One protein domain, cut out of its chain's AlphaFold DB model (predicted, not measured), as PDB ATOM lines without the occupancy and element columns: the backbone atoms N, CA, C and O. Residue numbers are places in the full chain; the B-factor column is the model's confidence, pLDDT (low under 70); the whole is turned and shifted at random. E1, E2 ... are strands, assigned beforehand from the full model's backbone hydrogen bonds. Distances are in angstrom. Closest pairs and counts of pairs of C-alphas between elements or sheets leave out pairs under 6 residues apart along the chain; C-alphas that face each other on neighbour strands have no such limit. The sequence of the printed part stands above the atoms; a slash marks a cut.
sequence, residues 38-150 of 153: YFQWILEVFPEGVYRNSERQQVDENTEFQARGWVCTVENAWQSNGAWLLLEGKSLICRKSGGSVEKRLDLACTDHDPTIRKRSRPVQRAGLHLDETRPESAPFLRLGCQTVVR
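AT A GLANCE: This is residues 38 to 150 of the 153 residues of an uncharacterized protein of Deltaproteobacteria bacterium (UniProt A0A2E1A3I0). Two sheets of four strands lie face to face as an elongated sandwich, with the strands of one at 16 degrees to those of the other and the long axis running along them. The sheets come nearest where E6 faces E7 and E8; at the other side the edge strands E2 and E3 are apart, and the second sheet is twisted. The printed part has 113 residues with no named helix and eight named strands, E1 to E8, which hold 68 of them; the class is all strand. One sheet runs E2, E1, E8, E7 and the other E3, E4, E5, E6, both antiparallel throughout. The whole is compact, with a radius of gyration of the C-alphas of 15.3 A, and its C-alphas span 47 by 27 by 21 A.

HOW THE PARTS SIT: E1, residues 38 to 46, and E2, residues 55 to 58, form an antiparallel hairpin at 159 degrees; N 43 and O 57, 2.9 A apart, are within hydrogen-bond range. A tight link leads over to the second sheet, whose strands E3, residues 64 to 67, E4, residues 70 to 82, E5, residues 85 to 96, and E6, residues 102 to 112, make a meander, each strand the antiparallel neighbour of the one before. N 67 and O 70 are 2.9 A apart in the hairpin E3 and E4, N 73 and O 93 are 2.8 A apart in the hairpin E4 and E5, and N 92 and O 105 are 2.8 A apart in the hairpin E5 and E6, each within hydrogen-bond range. A long link then returns to the first sheet, where E7, residues 124 to 129, and E8, residues 140 to 148, form a hairpin with N 128 and O 141 at 2.8 A, within hydrogen-bond range. E8 is also the antiparallel neighbour of E1 at 159 degrees, with N 42 and O 144 2.8 A apart, within hydrogen-bond range. Between the sheets of the sandwich, the closest C-alphas of E6 and E7 are those of Leu 105 and Leu 128, 6.3 A apart. Those of E6 and E8 are Cys 109 and Cys 145, 6.5 A apart. E5 and E7 are near each other, while E1 and E4 are apart, as are E2 and E3.

IN THESE COORDINATES: E1 begins at C-alpha 38, at (59.239, -20.634, 2.331), and measures 26.1 A from first to last C-alpha. E2 and E3 have four residues each and measure 10.4 A and 10.2 A. E4, the longest strand by residues, starts at C-alpha 70, at (44.233, -25.619, 27.629), and measures 36.5 A. E5 measures 36.3 A and E6 32.9 A. E7 measures 17.5 A. E8 measures 25.7 A and ends at C-alpha 148, at (59.767, -15.235, 3.196).

THE WHOLE: The two C-alphas farthest apart are those of Gly 98 and Thr 115, 50.4 A, while those of Tyr 38 and Arg 150, the first and last printed, are 7.7 A apart. The printed part has no cut. The link E6 to E7, with 11 residues between them, is long; E1 to E2 and E7 to E8 are short links, and the other four are tight. The mean pLDDT of the printed part is 81.5. The model's confidence is under 70 at residues 79 to 85, of which 79 to 82 belong to E4 and 85 to E5, at residues 112 to 122, of which 112 belongs to E6, and at residues 149 to 150.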
ATOM      1  N   TYR A  38      59.869 -19.802   1.291       74.12
ATOM      2  CA  TYR A  38      59.239 -20.634   2.331       74.12
ATOM      3  C   TYR A  38      58.194 -19.828   3.107       74.12
ATOM      4  O   TYR A  38      58.238 -18.595   3.105       74.12
ATOM      5  N   PHE A  39      57.250 -20.490   3.781       81.94
ATOM      6  CA  PHE A  39      56.339 -19.800   4.692       81.94
ATOM      7  C   PHE A  39      56.910 -19.751   6.101       81.94
ATOM      8  O   PHE A  39      57.342 -20.750   6.669       81.94
ATOM      9  N   GLN A  40      56.873 -18.563   6.687       86.06
ATOM     10  CA  GLN A  40      57.095 -18.374   8.105       86.06
ATOM     11  C   GLN A  40      55.747 -18.348   8.814       86.06
ATOM     12  O   GLN A  40      54.896 -17.503   8.516       86.06
ATOM     13  N   TRP A  41      55.586 -19.257   9.768       89.25
ATOM     14  CA  TRP A  41      54.379 -19.409  10.565       89.25
ATOM     15  C   TRP A  41      54.519 -18.735  11.914       89.25
ATOM     16  O   TRP A  41      55.598 -18.675  12.506       89.25
ATOM     17  N   ILE A  42      53.412 -18.167  12.368       91.81
ATOM     18  CA  ILE A  42      53.377 -17.277  13.514       91.81
ATOM     19  C   ILE A  42      52.112 -17.569  14.302       91.81
ATOM     20  O   ILE A  42      51.018 -17.592  13.737       91.81
ATOM     21  N   LEU A  43      52.264 -17.724  15.612       92.75
ATOM     22  CA  LEU A  43      51.156 -17.777  16.550       92.75
ATOM     23  C   LEU A  43      51.155 -16.492  17.369       92.75
ATOM     24  O   LEU A  43      52.158 -16.114  17.977       92.75
ATOM     25  N   GLU A  44      50.023 -15.806  17.340       93.44
ATOM     26  CA  GLU A  44      49.739 -14.644  18.167       93.44
ATOM     27  C   GLU A  44      48.744 -15.070  19.252       93.44
ATOM     28  O   GLU A  44      47.653 -15.569  18.964       93.44
ATOM     29  N   VAL A  45      49.156 -14.919  20.504       92.19
ATOM     30  CA  VAL A  45      48.445 -15.374  21.693       92.19
ATOM     31  C   VAL A  45      47.898 -14.169  22.433       92.19
ATOM     32  O   VAL A  45      48.649 -13.277  22.806       92.19
ATOM     33  N   PHE A  46      46.600 -14.181  22.706       92.69
ATOM     34  CA  PHE A  46      45.902 -13.174  23.495       92.69
ATOM     35  C   PHE A  46      45.403 -13.835  24.790       92.69
ATOM     36  O   PHE A  46      44.270 -14.325  24.824       92.69
ATOM     37  N   PRO A  47      46.225 -13.916  25.855       88.31
ATOM     38  CA  PRO A  47      45.920 -14.721  27.046       88.31
ATOM     39  C   PRO A  47      44.706 -14.209  27.837       88.31
ATOM     40  O   PRO A  47      44.048 -14.974  28.545       88.31
ATOM     41  N   GLU A  48      44.396 -12.920  27.701       88.75
ATOM     42  CA  GLU A  48      43.297 -12.242  28.390       88.75
ATOM     43  C   GLU A  48      42.133 -11.856  27.462       88.75
ATOM     44  O   GLU A  48      41.214 -11.180  27.913       88.75
ATOM     45  N   GLY A  49      42.150 -12.267  26.188       86.56
ATOM     46  CA  GLY A  49      41.111 -11.934  25.203       86.56
ATOM     47  C   GLY A  49      41.575 -11.014  24.075       86.56
ATOM     48  O   GLY A  49      42.611 -10.358  24.158       86.56
ATOM     49  N   VAL A  50      40.791 -10.975  22.991       85.81
ATOM     50  CA  VAL A  50      41.169 -10.422  21.666       85.81
ATOM     51  C   VAL A  50      41.633  -8.959  21.690       85.81
ATOM     52  O   VAL A  50      42.433  -8.561  20.847       85.81
ATOM     53  N   TYR A  51      41.141  -8.156  22.635       82.38
ATOM     54  CA  TYR A  51      41.440  -6.719  22.734       82.38
ATOM     55  C   TYR A  51      42.552  -6.385  23.737       82.38
ATOM     56  O   TYR A  51      42.809  -5.213  24.013       82.38
ATOM     57  N   ARG A  52      43.182  -7.405  24.327       87.69
ATOM     58  CA  ARG A  52      44.275  -7.263  25.294       87.69
ATOM     59  C   ARG A  52      45.627  -7.450  24.614       87.69
ATOM     60  O   ARG A  52      45.713  -7.678  23.409       87.69
ATOM     61  N   ASN A  53      46.690  -7.315  25.401       88.69
ATOM     62  CA  ASN A  53      48.051  -7.491  24.913       88.69
ATOM     63  C   ASN A  53      48.239  -8.892  24.331       88.69
ATOM     64  O   ASN A  53      47.751  -9.877  24.888       88.69
ATOM     65  N   SER A  54      48.969  -8.952  23.222       91.62
ATOM     66  CA  SER A  54      49.293 -10.194  22.540       91.62
ATOM     67  C   SER A  54      50.777 -10.507  22.609       91.62
ATOM     68  O   SER A  54      51.611  -9.617  22.431       91.62
ATOM     69  N   GLU A  55      51.096 -11.785  22.732       91.19
ATOM     70  CA  GLU A  55      52.443 -12.314  22.556       91.19
ATOM     71  C   GLU A  55      52.538 -12.982  21.189       91.19
ATOM     72  O   GLU A  55      51.651 -13.732  20.785       91.19
ATOM     73  N   ARG A  56      53.601 -12.688  20.440       90.56
ATOM     74  CA  ARG A  56      53.790 -13.213  19.087       90.56
ATOM     75  C   ARG A  56      55.067 -14.027  19.039       90.56
ATOM     76  O   ARG A  56      56.139 -13.501  19.321       90.56
ATOM     77  N   GLN A  57      54.952 -15.269  18.592       89.12
ATOM     78  CA  GLN A  57      56.091 -16.160  18.416       89.12
ATOM     79  C   GLN A  57      56.065 -16.824  17.044       89.12
ATOM     80  O   GLN A  57      55.005 -17.019  16.442       89.12
ATOM     81  N   GLN A  58      57.253 -17.134  16.531       89.12
ATOM     82  CA  GLN A  58      57.373 -18.031  15.387       89.12
ATOM     83  C   GLN A  58      57.014 -19.434  15.852       89.12
ATOM     84  O   GLN A  58      57.351 -19.797  16.977       89.12
ATOM     85  N   VAL A  59      56.321 -20.189  15.005       87.44
ATOM     86  CA  VAL A  59      55.936 -21.559  15.340       87.44
ATOM     87  C   VAL A  59      56.561 -22.559  14.393       87.44
ATOM     88  O   VAL A  59      56.608 -22.357  13.178       87.44
ATOM     89  N   ASP A  60      57.011 -23.644  14.996       80.25
ATOM     90  CA  ASP A  60      57.395 -24.889  14.362       80.25
ATOM     91  C   ASP A  60      56.435 -26.012  14.796       80.25
ATOM     92  O   ASP A  60      55.449 -25.784  15.499       80.25
ATOM     93  N   GLU A  61      56.717 -27.229  14.349       72.81
ATOM     94  CA  GLU A  61      55.902 -28.427  14.600       72.81
ATOM     95  C   GLU A  61      55.905 -28.872  16.071       72.81
ATOM     96  O   GLU A  61      55.061 -29.661  16.482       72.81
ATOM     97  N   ASN A  62      56.848 -28.368  16.870       76.50
ATOM     98  CA  ASN A  62      56.992 -28.707  18.284       76.50
ATOM     99  C   ASN A  62      56.463 -27.597  19.193       76.50
ATOM    100  O   ASN A  62      56.577 -27.682  20.416       76.50
ATOM    101  N   THR A  63      55.922 -26.525  18.611       83.94
ATOM    102  CA  THR A  63      55.481 -25.383  19.390       83.94
ATOM    103  C   THR A  63      54.189 -25.723  20.122       83.94
ATOM    104  O   THR A  63      53.133 -25.926  19.518       83.94
ATOM    105  N   GLU A  64      54.286 -25.734  21.447       88.56
ATOM    106  CA  GLU A  64      53.170 -25.924  22.359       88.56
ATOM    107  C   GLU A  64      52.876 -24.628  23.116       88.56
ATOM    108  O   GLU A  64      53.775 -23.899  23.541       88.56
ATOM    109  N   PHE A  65      51.593 -24.344  23.301       85.88
ATOM    110  CA  PHE A  65      51.107 -23.241  24.106       85.88
ATOM    111  C   PHE A  65      50.143 -23.756  25.174       85.88
ATOM    112  O   PHE A  65      49.163 -24.426  24.856       85.88
ATOM    113  N   GLN A  66      50.383 -23.398  26.435       89.38
ATOM    114  CA  GLN A  66      49.505 -23.755  27.546       89.38
ATOM    115  C   GLN A  66      48.908 -22.507  28.194       89.38
ATOM    116  O   GLN A  66      49.636 -21.606  28.607       89.38
ATOM    117  N   ALA A  67      47.584 -22.463  28.351       84.25
ATOM    118  CA  ALA A  67      46.933 -21.406  29.121       84.25
ATOM    119  C   ALA A  67      45.578 -21.822  29.680       84.25
ATOM    120  O   ALA A  67      44.748 -22.403  28.986       84.25
ATOM    121  N   ARG A  68      45.319 -21.445  30.941       85.12
ATOM    122  CA  ARG A  68      44.021 -21.614  31.626       85.12
ATOM    123  C   ARG A  68      43.413 -23.018  31.455       85.12
ATOM    124  O   ARG A  68      42.216 -23.158  31.205       85.12
ATOM    125  N   GLY A  69      44.247 -24.050  31.588       88.00
ATOM    126  CA  GLY A  69      43.836 -25.449  31.447       88.00
ATOM    127  C   GLY A  69      43.604 -25.895  30.003       88.00
ATOM    128  O   GLY A  69      42.907 -26.879  29.792       88.00
ATOM    129  N   TRP A  70      44.140 -25.180  29.017       91.56
ATOM    130  CA  TRP A  70      44.233 -25.619  27.629       91.56
ATOM    131  C   TRP A  70      45.682 -25.885  27.259       91.56
ATOM    132  O   TRP A  70      46.567 -25.140  27.675       91.56
ATOM    133  N   VAL A  71      45.886 -26.912  26.442       92.94
ATOM    134  CA  VAL A  71      47.149 -27.232  25.779       92.94
ATOM    135  C   VAL A  71      46.900 -27.171  24.280       92.94
ATOM    136  O   VAL A  71      45.991 -27.836  23.784       92.94
ATOM    137  N   CYS A  72      47.668 -26.351  23.577       92.50
ATOM    138  CA  CYS A  72      47.521 -26.096  22.156       92.50
ATOM    139  C   CYS A  72      48.803 -26.432  21.403       92.50
ATOM    140  O   CYS A  72      49.865 -25.935  21.765       92.50
ATOM    141  N   THR A  73      48.696 -27.215  20.337       92.62
ATOM    142  CA  THR A  73      49.815 -27.627  19.484       92.62
ATOM    143  C   THR A  73      49.579 -27.191  18.046       92.62
ATOM    144  O   THR A  73      48.437 -27.119  17.578       92.62
ATOM    145  N   VAL A  74      50.665 -26.868  17.344       91.06
ATOM    146  CA  VAL A  74      50.636 -26.592  15.906       91.06
ATOM    147  C   VAL A  74      51.121 -27.829  15.162       91.06
ATOM    148  O   VAL A  74      52.253 -28.259  15.335       91.06
ATOM    149  N   GLU A  75      50.269 -28.384  14.308       90.31
ATOM    150  CA  GLU A  75      50.558 -29.579  13.521       90.31
ATOM    151  C   GLU A  75      50.585 -29.252  12.025       90.31
ATOM    152  O   GLU A  75      49.845 -28.391  11.535       90.31
ATOM    153  N   ASN A  76      51.423 -29.966  11.275       83.75
ATOM    154  CA  ASN A  76      51.386 -29.919   9.818       83.75
ATOM    155  C   ASN A  76      50.135 -30.637   9.313       83.75
ATOM    156  O   ASN A  76      49.962 -31.830   9.553       83.75
ATOM    157  N   ALA A  77      49.285 -29.926   8.574       77.25
ATOM    158  CA  ALA A  77      48.128 -30.532   7.927       77.25
ATOM    159  C   ALA A  77      48.529 -31.158   6.587       77.25
ATOM    160  O   ALA A  77      48.139 -32.282   6.282       77.25
ATOM    161  N   TRP A  78      49.300 -30.422   5.781       75.69
ATOM    162  CA  TRP A  78      49.804 -30.868   4.482       75.69
ATOM    163  C   TRP A  78      50.817 -29.862   3.919       75.69
ATOM    164  O   TRP A  78      50.811 -28.681   4.265       75.69
ATOM    165  N   GLN A  79      51.667 -30.320   3.000       68.38
ATOM    166  CA  GLN A  79      52.612 -29.478   2.271       68.38
ATOM    167  C   GLN A  79      52.650 -29.916   0.804       68.38
ATOM    168  O   GLN A  79      52.784 -31.103   0.508       68.38
ATOM    169  N   SER A  80      52.524 -28.966  -0.121       68.81
ATOM    170  CA  SER A  80      52.669 -29.201  -1.556       68.81
ATOM    171  C   SER A  80      53.563 -28.126  -2.161       68.81
ATOM    172  O   SER A  80      53.344 -26.930  -1.979       68.81
ATOM    173  N   ASN A  81      54.594 -28.563  -2.878       61.34
ATOM    174  CA  ASN A  81      55.509 -27.674  -3.577       61.34
ATOM    175  C   ASN A  81      55.479 -28.019  -5.068       61.34
ATOM    176  O   ASN A  81      56.030 -29.038  -5.488       61.34
ATOM    177  N   GLY A  82      54.769 -27.203  -5.847       61.69
ATOM    178  CA  GLY A  82      54.712 -27.313  -7.302       61.69
ATOM    179  C   GLY A  82      55.634 -26.298  -7.976       61.69
ATOM    180  O   GLY A  82      56.080 -25.341  -7.355       61.69
ATOM    181  N   ALA A  83      55.866 -26.453  -9.283       57.75
ATOM    182  CA  ALA A  83      56.762 -25.578 -10.055       57.75
ATOM    183  C   ALA A  83      56.403 -24.072 -10.016       57.75
ATOM    184  O   ALA A  83      57.248 -23.242 -10.338       57.75
ATOM    185  N   TRP A  84      55.172 -23.718  -9.623       57.75
ATOM    186  CA  TRP A  84      54.639 -22.346  -9.654       57.75
ATOM    187  C   TRP A  84      53.900 -21.926  -8.375       57.75
ATOM    188  O   TRP A  84      53.365 -20.819  -8.314       57.75
ATOM    189  N   LEU A  85      53.809 -22.816  -7.384       65.56
ATOM    190  CA  LEU A  85      52.955 -22.627  -6.216       65.56
ATOM    191  C   LEU A  85      53.612 -23.265  -4.996       65.56
ATOM    192  O   LEU A  85      53.757 -24.490  -4.933       65.56
ATOM    193  N   LEU A  86      53.957 -22.425  -4.022       71.31
ATOM    194  CA  LEU A  86      54.241 -22.893  -2.676       71.31
ATOM    195  C   LEU A  86      52.931 -22.915  -1.897       71.31
ATOM    196  O   LEU A  86      52.208 -21.913  -1.842       71.31
ATOM    197  N   LEU A  87      52.641 -24.065  -1.303       79.56
ATOM    198  CA  LEU A  87      51.381 -24.300  -0.640       79.56
ATOM    199  C   LEU A  87      51.601 -25.118   0.646       79.56
ATOM    200  O   LEU A  87      52.102 -26.240   0.605       79.56
ATOM    201  N   GLU A  88      51.245 -24.553   1.798       85.12
ATOM    202  CA  GLU A  88      51.430 -25.205   3.102       85.12
ATOM    203  C   GLU A  88      50.197 -25.000   3.982       85.12
ATOM    204  O   GLU A  88      49.669 -23.892   4.075       85.12
ATOM    205  N   GLY A  89      49.739 -26.067   4.632       87.81
ATOM    206  CA  GLY A  89      48.647 -26.040   5.594       87.81
ATOM    207  C   GLY A  89      49.126 -26.426   6.987       87.81
ATOM    208  O   GLY A  89      49.767 -27.467   7.155       87.81
ATOM    209  N   LYS A  90      48.761 -25.629   7.994       90.12
ATOM    210  CA  LYS A  90      48.944 -25.973   9.410       90.12
ATOM    211  C   LYS A  90      47.629 -25.915  10.167       90.12
ATOM    212  O   LYS A  90      46.723 -25.150   9.829       90.12
ATOM    213  N   SER A  91      47.575 -26.710  11.222       91.75
ATOM    214  CA  SER A  91      46.437 -26.834  12.116       91.75
ATOM    215  C   SER A  91      46.854 -26.466  13.528       91.75
ATOM    216  O   SER A  91      47.843 -26.981  14.036       91.75
ATOM    217  N   LEU A  92      46.099 -25.587  14.175       93.00
ATOM    218  CA  LEU A  92      46.207 -25.317  15.602       93.00
ATOM    219  C   LEU A  92      45.142 -26.145  16.322       93.00
ATOM    220  O   LEU A  92      43.944 -25.946  16.101       93.00
ATOM    221  N   ILE A  93      45.578 -27.064  17.178       93.25
ATOM    222  CA  ILE A  93      44.707 -27.971  17.927       93.25
ATOM    223  C   ILE A  93      44.840 -27.657  19.405       93.25
ATOM    224  O   ILE A  93      45.933 -27.716  19.949       93.25
ATOM    225  N   CYS A  94      43.729 -27.355  20.063       93.62
ATOM    226  CA  CYS A  94      43.667 -27.019  21.477       93.62
ATOM    227  C   CYS A  94      42.803 -28.024  22.229       93.62
ATOM    228  O   CYS A  94      41.636 -28.217  21.896       93.62
ATOM    229  N   ARG A  95      43.352 -28.620  23.286       93.88
ATOM    230  CA  ARG A  95      42.675 -29.595  24.147       93.88
ATOM    231  C   ARG A  95      42.586 -29.072  25.569       93.88
ATOM    232  O   ARG A  95      43.564 -28.554  26.108       93.88
ATOM    233  N   LYS A  96      41.417 -29.212  26.190       92.00
ATOM    234  CA  LYS A  96      41.231 -28.836  27.593       92.00
ATOM    235  C   LYS A  96      41.783 -29.935  28.505       92.00
ATOM    236  O   LYS A  96      41.361 -31.084  28.414       92.00
ATOM    237  N   SER A  97      42.698 -29.588  29.406       86.19
ATOM    238  CA  SER A  97      43.272 -30.494  30.399       86.19
ATOM    239  C   SER A  97      42.168 -31.174  31.214       86.19
ATOM    240  O   SER A  97      41.302 -30.507  31.782       86.19
ATOM    241  N   GLY A  98      42.193 -32.508  31.262       80.12
ATOM    242  CA  GLY A  98      41.205 -33.309  31.994       80.12
ATOM    243  C   GLY A  98      39.809 -33.369  31.357       80.12
ATOM    244  O   GLY A  98      38.884 -33.857  32.001       80.12
ATOM    245  N   GLY A  99      39.632 -32.883  30.124       76.56
ATOM    246  CA  GLY A  99      38.369 -32.953  29.387       76.56
ATOM    247  C   GLY A  99      38.517 -33.599  28.009       76.56
ATOM    248  O   GLY A  99      39.616 -33.739  27.485       76.56
ATOM    249  N   SER A 100      37.387 -33.960  27.399       80.38
ATOM    250  CA  SER A 100      37.305 -34.446  26.010       80.38
ATOM    251  C   SER A 100      37.113 -33.323  24.982       80.38
ATOM    252  O   SER A 100      36.933 -33.593  23.797       80.38
ATOM    253  N   VAL A 101      37.107 -32.061  25.425       88.44
ATOM    254  CA  VAL A 101      36.860 -30.910  24.552       88.44
ATOM    255  C   VAL A 101      38.127 -30.583  23.766       88.44
ATOM    256  O   VAL A 101      39.140 -30.180  24.344       88.44
ATOM    257  N   GLU A 102      38.028 -30.713  22.446       93.19
ATOM    258  CA  GLU A 102      39.036 -30.306  21.472       93.19
ATOM    259  C   GLU A 102      38.481 -29.178  20.595       93.19
ATOM    260  O   GLU A 102      37.310 -29.182  20.210       93.19
ATOM    261  N   LYS A 103      39.332 -28.205  20.282       92.88
ATOM    262  CA  LYS A 103      39.071 -27.163  19.293       92.88
ATOM    263  C   LYS A 103      40.178 -27.169  18.249       92.88
ATOM    264  O   LYS A 103      41.348 -27.286  18.601       92.88
ATOM    265  N   ARG A 104      39.807 -27.004  16.981       93.44
ATOM    266  CA  ARG A 104      40.733 -27.031  15.846       93.44
ATOM    267  C   ARG A 104      40.550 -25.800  14.970       93.44
ATOM    268  O   ARG A 104      39.428 -25.355  14.744       93.44
ATOM    269  N   LEU A 105      41.664 -25.281  14.473       93.25
ATOM    270  CA  LEU A 105      41.729 -24.208  13.496       93.25
ATOM    271  C   LEU A 105      42.700 -24.609  12.389       93.25
ATOM    272  O   LEU A 105      43.865 -24.864  12.672       93.25
ATOM    273  N   ASP A 106      42.244 -24.599  11.142       91.88
ATOM    274  CA  ASP A 106      43.074 -24.905   9.978       91.88
ATOM    275  C   ASP A 106      43.358 -23.622   9.184       91.88
ATOM    276  O   ASP A 106      42.454 -22.822   8.932       91.88
ATOM    277  N   LEU A 107      44.615 -23.417   8.785       90.81
ATOM    278  CA  LEU A 107      45.026 -22.312   7.921       90.81
ATOM    279  C   LEU A 107      45.850 -22.860   6.756       90.81
ATOM    280  O   LEU A 107      46.816 -23.592   6.960       90.81
ATOM    281  N   ALA A 108      45.472 -22.477   5.538       87.38
ATOM    282  CA  ALA A 108      46.221 -22.756   4.321       87.38
ATOM    283  C   ALA A 108      46.933 -21.486   3.857       87.38
ATOM    284  O   ALA A 108      46.339 -20.413   3.844       87.38
ATOM    285  N   CYS A 109      48.192 -21.621   3.459       84.00
ATOM    286  CA  CYS A 109      49.038 -20.528   3.016       84.00
ATOM    287  C   CYS A 109      49.481 -20.779   1.590       84.00
ATOM    288  O   CYS A 109      50.012 -21.839   1.262       84.00
ATOM    289  N   THR A 110      49.211 -19.795   0.741       78.69
ATOM    290  CA  THR A 110      49.358 -19.892  -0.710       78.69
ATOM    291  C   THR A 110      50.250 -18.765  -1.195       78.69
ATOM    292  O   THR A 110      49.980 -17.598  -0.889       78.69
ATOM    293  N   ASP A 111      51.266 -19.091  -1.988       71.88
ATOM    294  CA  ASP A 111      52.028 -18.092  -2.715       71.88
ATOM    295  C   ASP A 111      51.780 -18.221  -4.217       71.88
ATOM    296  O   ASP A 111      52.207 -19.195  -4.832       71.88
ATOM    297  N   HIS A 112      51.101 -17.231  -4.800       54.06
ATOM    298  CA  HIS A 112      50.933 -17.125  -6.246       54.06
ATOM    299  C   HIS A 112      52.033 -16.247  -6.860       54.06
ATOM    300  O   HIS A 112      52.218 -15.105  -6.449       54.06
ATOM    301  N   ASP A 113      52.697 -16.812  -7.873       49.34
ATOM    302  CA  ASP A 113      53.491 -16.214  -8.960       49.34
ATOM    303  C   ASP A 113      54.408 -14.991  -8.640       49.34
ATOM    304  O   ASP A 113      53.955 -13.905  -8.253       49.34
ATOM    305  N   PRO A 114      55.729 -15.096  -8.899       46.88
ATOM    306  CA  PRO A 114      56.717 -14.043  -8.642       46.88
ATOM    307  C   PRO A 114      56.532 -12.722  -9.423       46.88
ATOM    308  O   PRO A 114      57.194 -11.736  -9.084       46.88
ATOM    309  N   THR A 115      55.636 -12.629 -10.410       50.66
ATOM    310  CA  THR A 115      55.292 -11.354 -11.080       50.66
ATOM    311  C   THR A 115      54.578 -10.347 -10.162       50.66
ATOM    312  O   THR A 115      54.621  -9.139 -10.410       50.66
ATOM    313  N   ILE A 116      54.019 -10.805  -9.032       51.50
ATOM    314  CA  ILE A 116      53.307  -9.990  -8.027       51.50
ATOM    315  C   ILE A 116      54.231  -9.604  -6.842       51.50
ATOM    316  O   ILE A 116      53.796  -9.071  -5.825       51.50
ATOM    317  N   ARG A 117      55.559  -9.779  -6.961       50.00
ATOM    318  CA  ARG A 117      56.555  -9.466  -5.902       50.00
ATOM    319  C   ARG A 117      56.614  -7.998  -5.434       50.00
ATOM    320  O   ARG A 117      57.351  -7.692  -4.502       50.00
ATOM    321  N   LYS A 118      55.870  -7.070  -6.050       45.44
ATOM    322  CA  LYS A 118      55.954  -5.621  -5.771       45.44
ATOM    323  C   LYS A 118      54.998  -5.086  -4.699       45.44
ATOM    324  O   LYS A 118      55.067  -3.898  -4.395       45.44
ATOM    325  N   ARG A 119      54.128  -5.903  -4.101       46.81
ATOM    326  CA  ARG A 119      53.287  -5.463  -2.973       46.81
ATOM    327  C   ARG A 119      53.495  -6.386  -1.783       46.81
ATOM    328  O   ARG A 119      53.465  -7.601  -1.938       46.81
ATOM    329  N   SER A 120      53.729  -5.789  -0.616       50.50
ATOM    330  CA  SER A 120      53.710  -6.451   0.692       50.50
ATOM    331  C   SER A 120      52.583  -7.482   0.728       50.50
ATOM    332  O   SER A 120      51.411  -7.109   0.630       50.50
ATOM    333  N   ARG A 121      52.930  -8.771   0.786       56.22
ATOM    334  CA  ARG A 121      51.925  -9.834   0.758       56.22
ATOM    335  C   ARG A 121      51.102  -9.768   2.049       56.22
ATOM    336  O   ARG A 121      51.698  -9.647   3.122       56.22
ATOM    337  N   PRO A 122      49.763  -9.798   1.974       59.22
ATOM    338  CA  PRO A 122      48.934  -9.810   3.170       59.22
ATOM    339  C   PRO A 122      49.234 -11.078   3.978       59.22
ATOM    340  O   PRO A 122      49.258 -12.179   3.435       59.22
ATOM    341  N   VAL A 123      49.482 -10.910   5.278       70.94
ATOM    342  CA  VAL A 123      49.615 -12.031   6.217       70.94
ATOM    343  C   VAL A 123      48.253 -12.716   6.291       70.94
ATOM    344  O   VAL A 123      47.296 -12.095   6.758       70.94
ATOM    345  N   GLN A 124      48.156 -13.967   5.839       83.69
ATOM    346  CA  GLN A 124      46.933 -14.747   6.033       83.69
ATOM    347  C   GLN A 124      46.833 -15.117   7.513       83.69
ATOM    348  O   GLN A 124      47.851 -15.438   8.132       83.69
ATOM    349  N   ARG A 125      45.638 -15.007   8.104       88.81
ATOM    350  CA  ARG A 125      45.407 -15.268   9.530       88.81
ATOM    351  C   ARG A 125      44.056 -15.927   9.754       88.81
ATOM    352  O   ARG A 125      43.082 -15.555   9.108       88.81
ATOM    353  N   ALA A 126      43.991 -16.818  10.733       90.88
ATOM    354  CA  ALA A 126      42.749 -17.381  11.243       90.88
ATOM    355  C   ALA A 126      42.791 -17.407  12.780       90.88
ATOM    356  O   ALA A 126      43.868 -17.485  13.373       90.88
ATOM    357  N   GLY A 127      41.634 -17.256  13.426       92.56
ATOM    358  CA  GLY A 127      41.519 -17.091  14.876       92.56
ATOM    359  C   GLY A 127      40.705 -18.197  15.538       92.56
ATOM    360  O   GLY A 127      39.759 -18.701  14.943       92.56
ATOM    361  N   LEU A 128      41.047 -18.532  16.781       92.62
ATOM    362  CA  LEU A 128      40.387 -19.548  17.591       92.62
ATOM    363  C   LEU A 128      40.107 -19.016  19.002       92.62
ATOM    364  O   LEU A 128      41.025 -18.691  19.756       92.62
ATOM    365  N   HIS A 129      38.827 -18.966  19.372       91.31
ATOM    366  CA  HIS A 129      38.397 -18.681  20.742       91.31
ATOM    367  C   HIS A 129      38.363 -19.971  21.560       91.31
ATOM    368  O   HIS A 129      37.668 -20.919  21.186       91.31
ATOM    369  N   LEU A 130      39.044 -20.011  22.709       89.75
ATOM    370  CA  LEU A 130      39.005 -21.195  23.578       89.75
ATOM    371  C   LEU A 130      37.687 -21.297  24.366       89.75
ATOM    372  O   LEU A 130      37.163 -22.393  24.553       89.75
ATOM    373  N   ASP A 131      37.098 -20.161  24.743       87.56
ATOM    374  CA  ASP A 131      35.762 -20.060  25.347       87.56
ATOM    375  C   ASP A 131      34.959 -18.960  24.628       87.56
ATOM    376  O   ASP A 131      35.248 -17.770  24.749       87.56
ATOM    377  N   GLU A 132      33.961 -19.375  23.845       83.31
ATOM    378  CA  GLU A 132      33.112 -18.488  23.031       83.31
ATOM    379  C   GLU A 132      32.056 -17.754  23.856       83.31
ATOM    380  O   GLU A 132      31.508 -16.757  23.399       83.31
ATOM    381  N   THR A 133      31.783 -18.207  25.082       86.00
ATOM    382  CA  THR A 133      30.799 -17.549  25.952       86.00
ATOM    383  C   THR A 133      31.337 -16.244  26.537       86.00
ATOM    384  O   THR A 133      30.564 -15.396  26.979       86.00
ATOM    385  N   ARG A 134      32.668 -16.070  26.549       83.00
ATOM    386  CA  ARG A 134      33.360 -14.912  27.136       83.00
ATOM    387  C   ARG A 134      34.539 -14.443  26.266       83.00
ATOM    388  O   ARG A 134      35.667 -14.380  26.759       83.00
ATOM    389  N   PRO A 135      34.311 -14.065  24.997       77.12
ATOM    390  CA  PRO A 135      35.378 -13.774  24.030       77.12
ATOM    391  C   PRO A 135      36.254 -12.572  24.424       77.12
ATOM    392  O   PRO A 135      37.422 -12.506  24.049       77.12
ATOM    393  N   GLU A 136      35.700 -11.659  25.223       83.19
ATOM    394  CA  GLU A 136      36.363 -10.475  25.788       83.19
ATOM    395  C   GLU A 136      37.471 -10.812  26.804       83.19
ATOM    396  O   GLU A 136      38.369 -10.004  27.021       83.19
ATOM    397  N   SER A 137      37.369 -11.965  27.477       84.19
ATOM    398  CA  SER A 137      38.190 -12.300  28.657       84.19
ATOM    399  C   SER A 137      38.814 -13.695  28.616       84.19
ATOM    400  O   SER A 137      39.649 -14.031  29.462       84.19
ATOM    401  N   ALA A 138      38.391 -14.529  27.667       87.00
ATOM    402  CA  ALA A 138      38.932 -15.855  27.431       87.00
ATOM    403  C   ALA A 138      40.142 -15.803  26.490       87.00
ATOM    404  O   ALA A 138      40.171 -14.954  25.601       87.00
ATOM    405  N   PRO A 139      41.103 -16.736  26.619       89.88
ATOM    406  CA  PRO A 139      42.231 -16.782  25.708       89.88
ATOM    407  C   PRO A 139      41.779 -16.931  24.252       89.88
ATOM    408  O   PRO A 139      40.893 -17.735  23.930       89.88
ATOM    409  N   PHE A 140      42.423 -16.167  23.379       92.50
ATOM    410  CA  PHE A 140      42.243 -16.230  21.937       92.50
ATOM    411  C   PHE A 140      43.592 -16.462  21.263       92.50
ATOM    412  O   PHE A 140      44.612 -15.897  21.657       92.50
ATOM    413  N   LEU A 141      43.589 -17.308  20.242       93.50
ATOM    414  CA  LEU A 141      44.781 -17.684  19.498       93.50
ATOM    415  C   LEU A 141      44.591 -17.329  18.037       93.50
ATOM    416  O   LEU A 141      43.525 -17.562  17.475       93.50
ATOM    417  N   ARG A 142      45.626 -16.785  17.407       93.88
ATOM    418  CA  ARG A 142      45.602 -16.448  15.989       93.88
ATOM    419  C   ARG A 142      46.806 -17.052  15.296       93.88
ATOM    420  O   ARG A 142      47.939 -16.642  15.537       93.88
ATOM    421  N   LEU A 143      46.540 -18.013  14.422       92.75
ATOM    422  CA  LEU A 143      47.544 -18.590  13.544       92.75
ATOM    423  C   LEU A 143      47.677 -17.699  12.310       92.75
ATOM    424  O   LEU A 143      46.672 -17.246  11.757       92.75
ATOM    425  N   GLY A 144      48.902 -17.429  11.881       90.88
ATOM    426  CA  GLY A 144      49.171 -16.659  10.678       90.88
ATOM    427  C   GLY A 144      50.418 -17.119   9.945       90.88
ATOM    428  O   GLY A 144      51.295 -17.764  10.518       90.88
ATOM    429  N   CYS A 145      50.507 -16.751   8.672       87.75
ATOM    430  CA  CYS A 145      51.649 -17.080   7.830       87.75
ATOM    431  C   CYS A 145      52.025 -15.937   6.892       87.75
ATOM    432  O   CYS A 145      51.194 -15.117   6.486       87.75
ATOM    433  N   GLN A 146      53.302 -15.905   6.529       83.69
ATOM    434  CA  GLN A 146      53.848 -14.968   5.558       83.69
ATOM    435  C   GLN A 146      54.911 -15.656   4.706       83.69
ATOM    436  O   GLN A 146      55.702 -16.445   5.224       83.69
ATOM    437  N   THR A 147      54.954 -15.365   3.406       77.75
ATOM    438  CA  THR A 147      56.046 -15.856   2.559       77.75
ATOM    439  C   THR A 147      57.324 -15.083   2.858       77.75
ATOM    440  O   THR A 147      57.313 -13.851   2.899       77.75
ATOM    441  N   VAL A 148      58.432 -15.799   3.011       73.31
ATOM    442  CA  VAL A 148      59.767 -15.235   3.196       73.31
ATOM    443  C   VAL A 148      60.619 -15.566   1.978       73.31
ATOM    444  O   VAL A 148      60.782 -16.729   1.612       73.31
ATOM    445  N   VAL A 149      61.178 -14.518   1.369       69.56
ATOM    446  CA  VAL A 149      62.104 -14.643   0.239       69.56
ATOM    447  C   VAL A 149      63.510 -14.849   0.778       69.56
ATOM    448  O   VAL A 149      64.077 -13.954   1.415       69.56
ATOM    449  N   ARG A 150      64.103 -16.014   0.506       61.06
ATOM    450  CA  ARG A 150      65.481 -16.307   0.907       61.06
ATOM    451  C   ARG A 150      66.439 -15.579  -0.041       61.06
ATOM    452  O   ARG A 150      66.741 -16.062  -1.128       61.06
TER     453      ARG A 150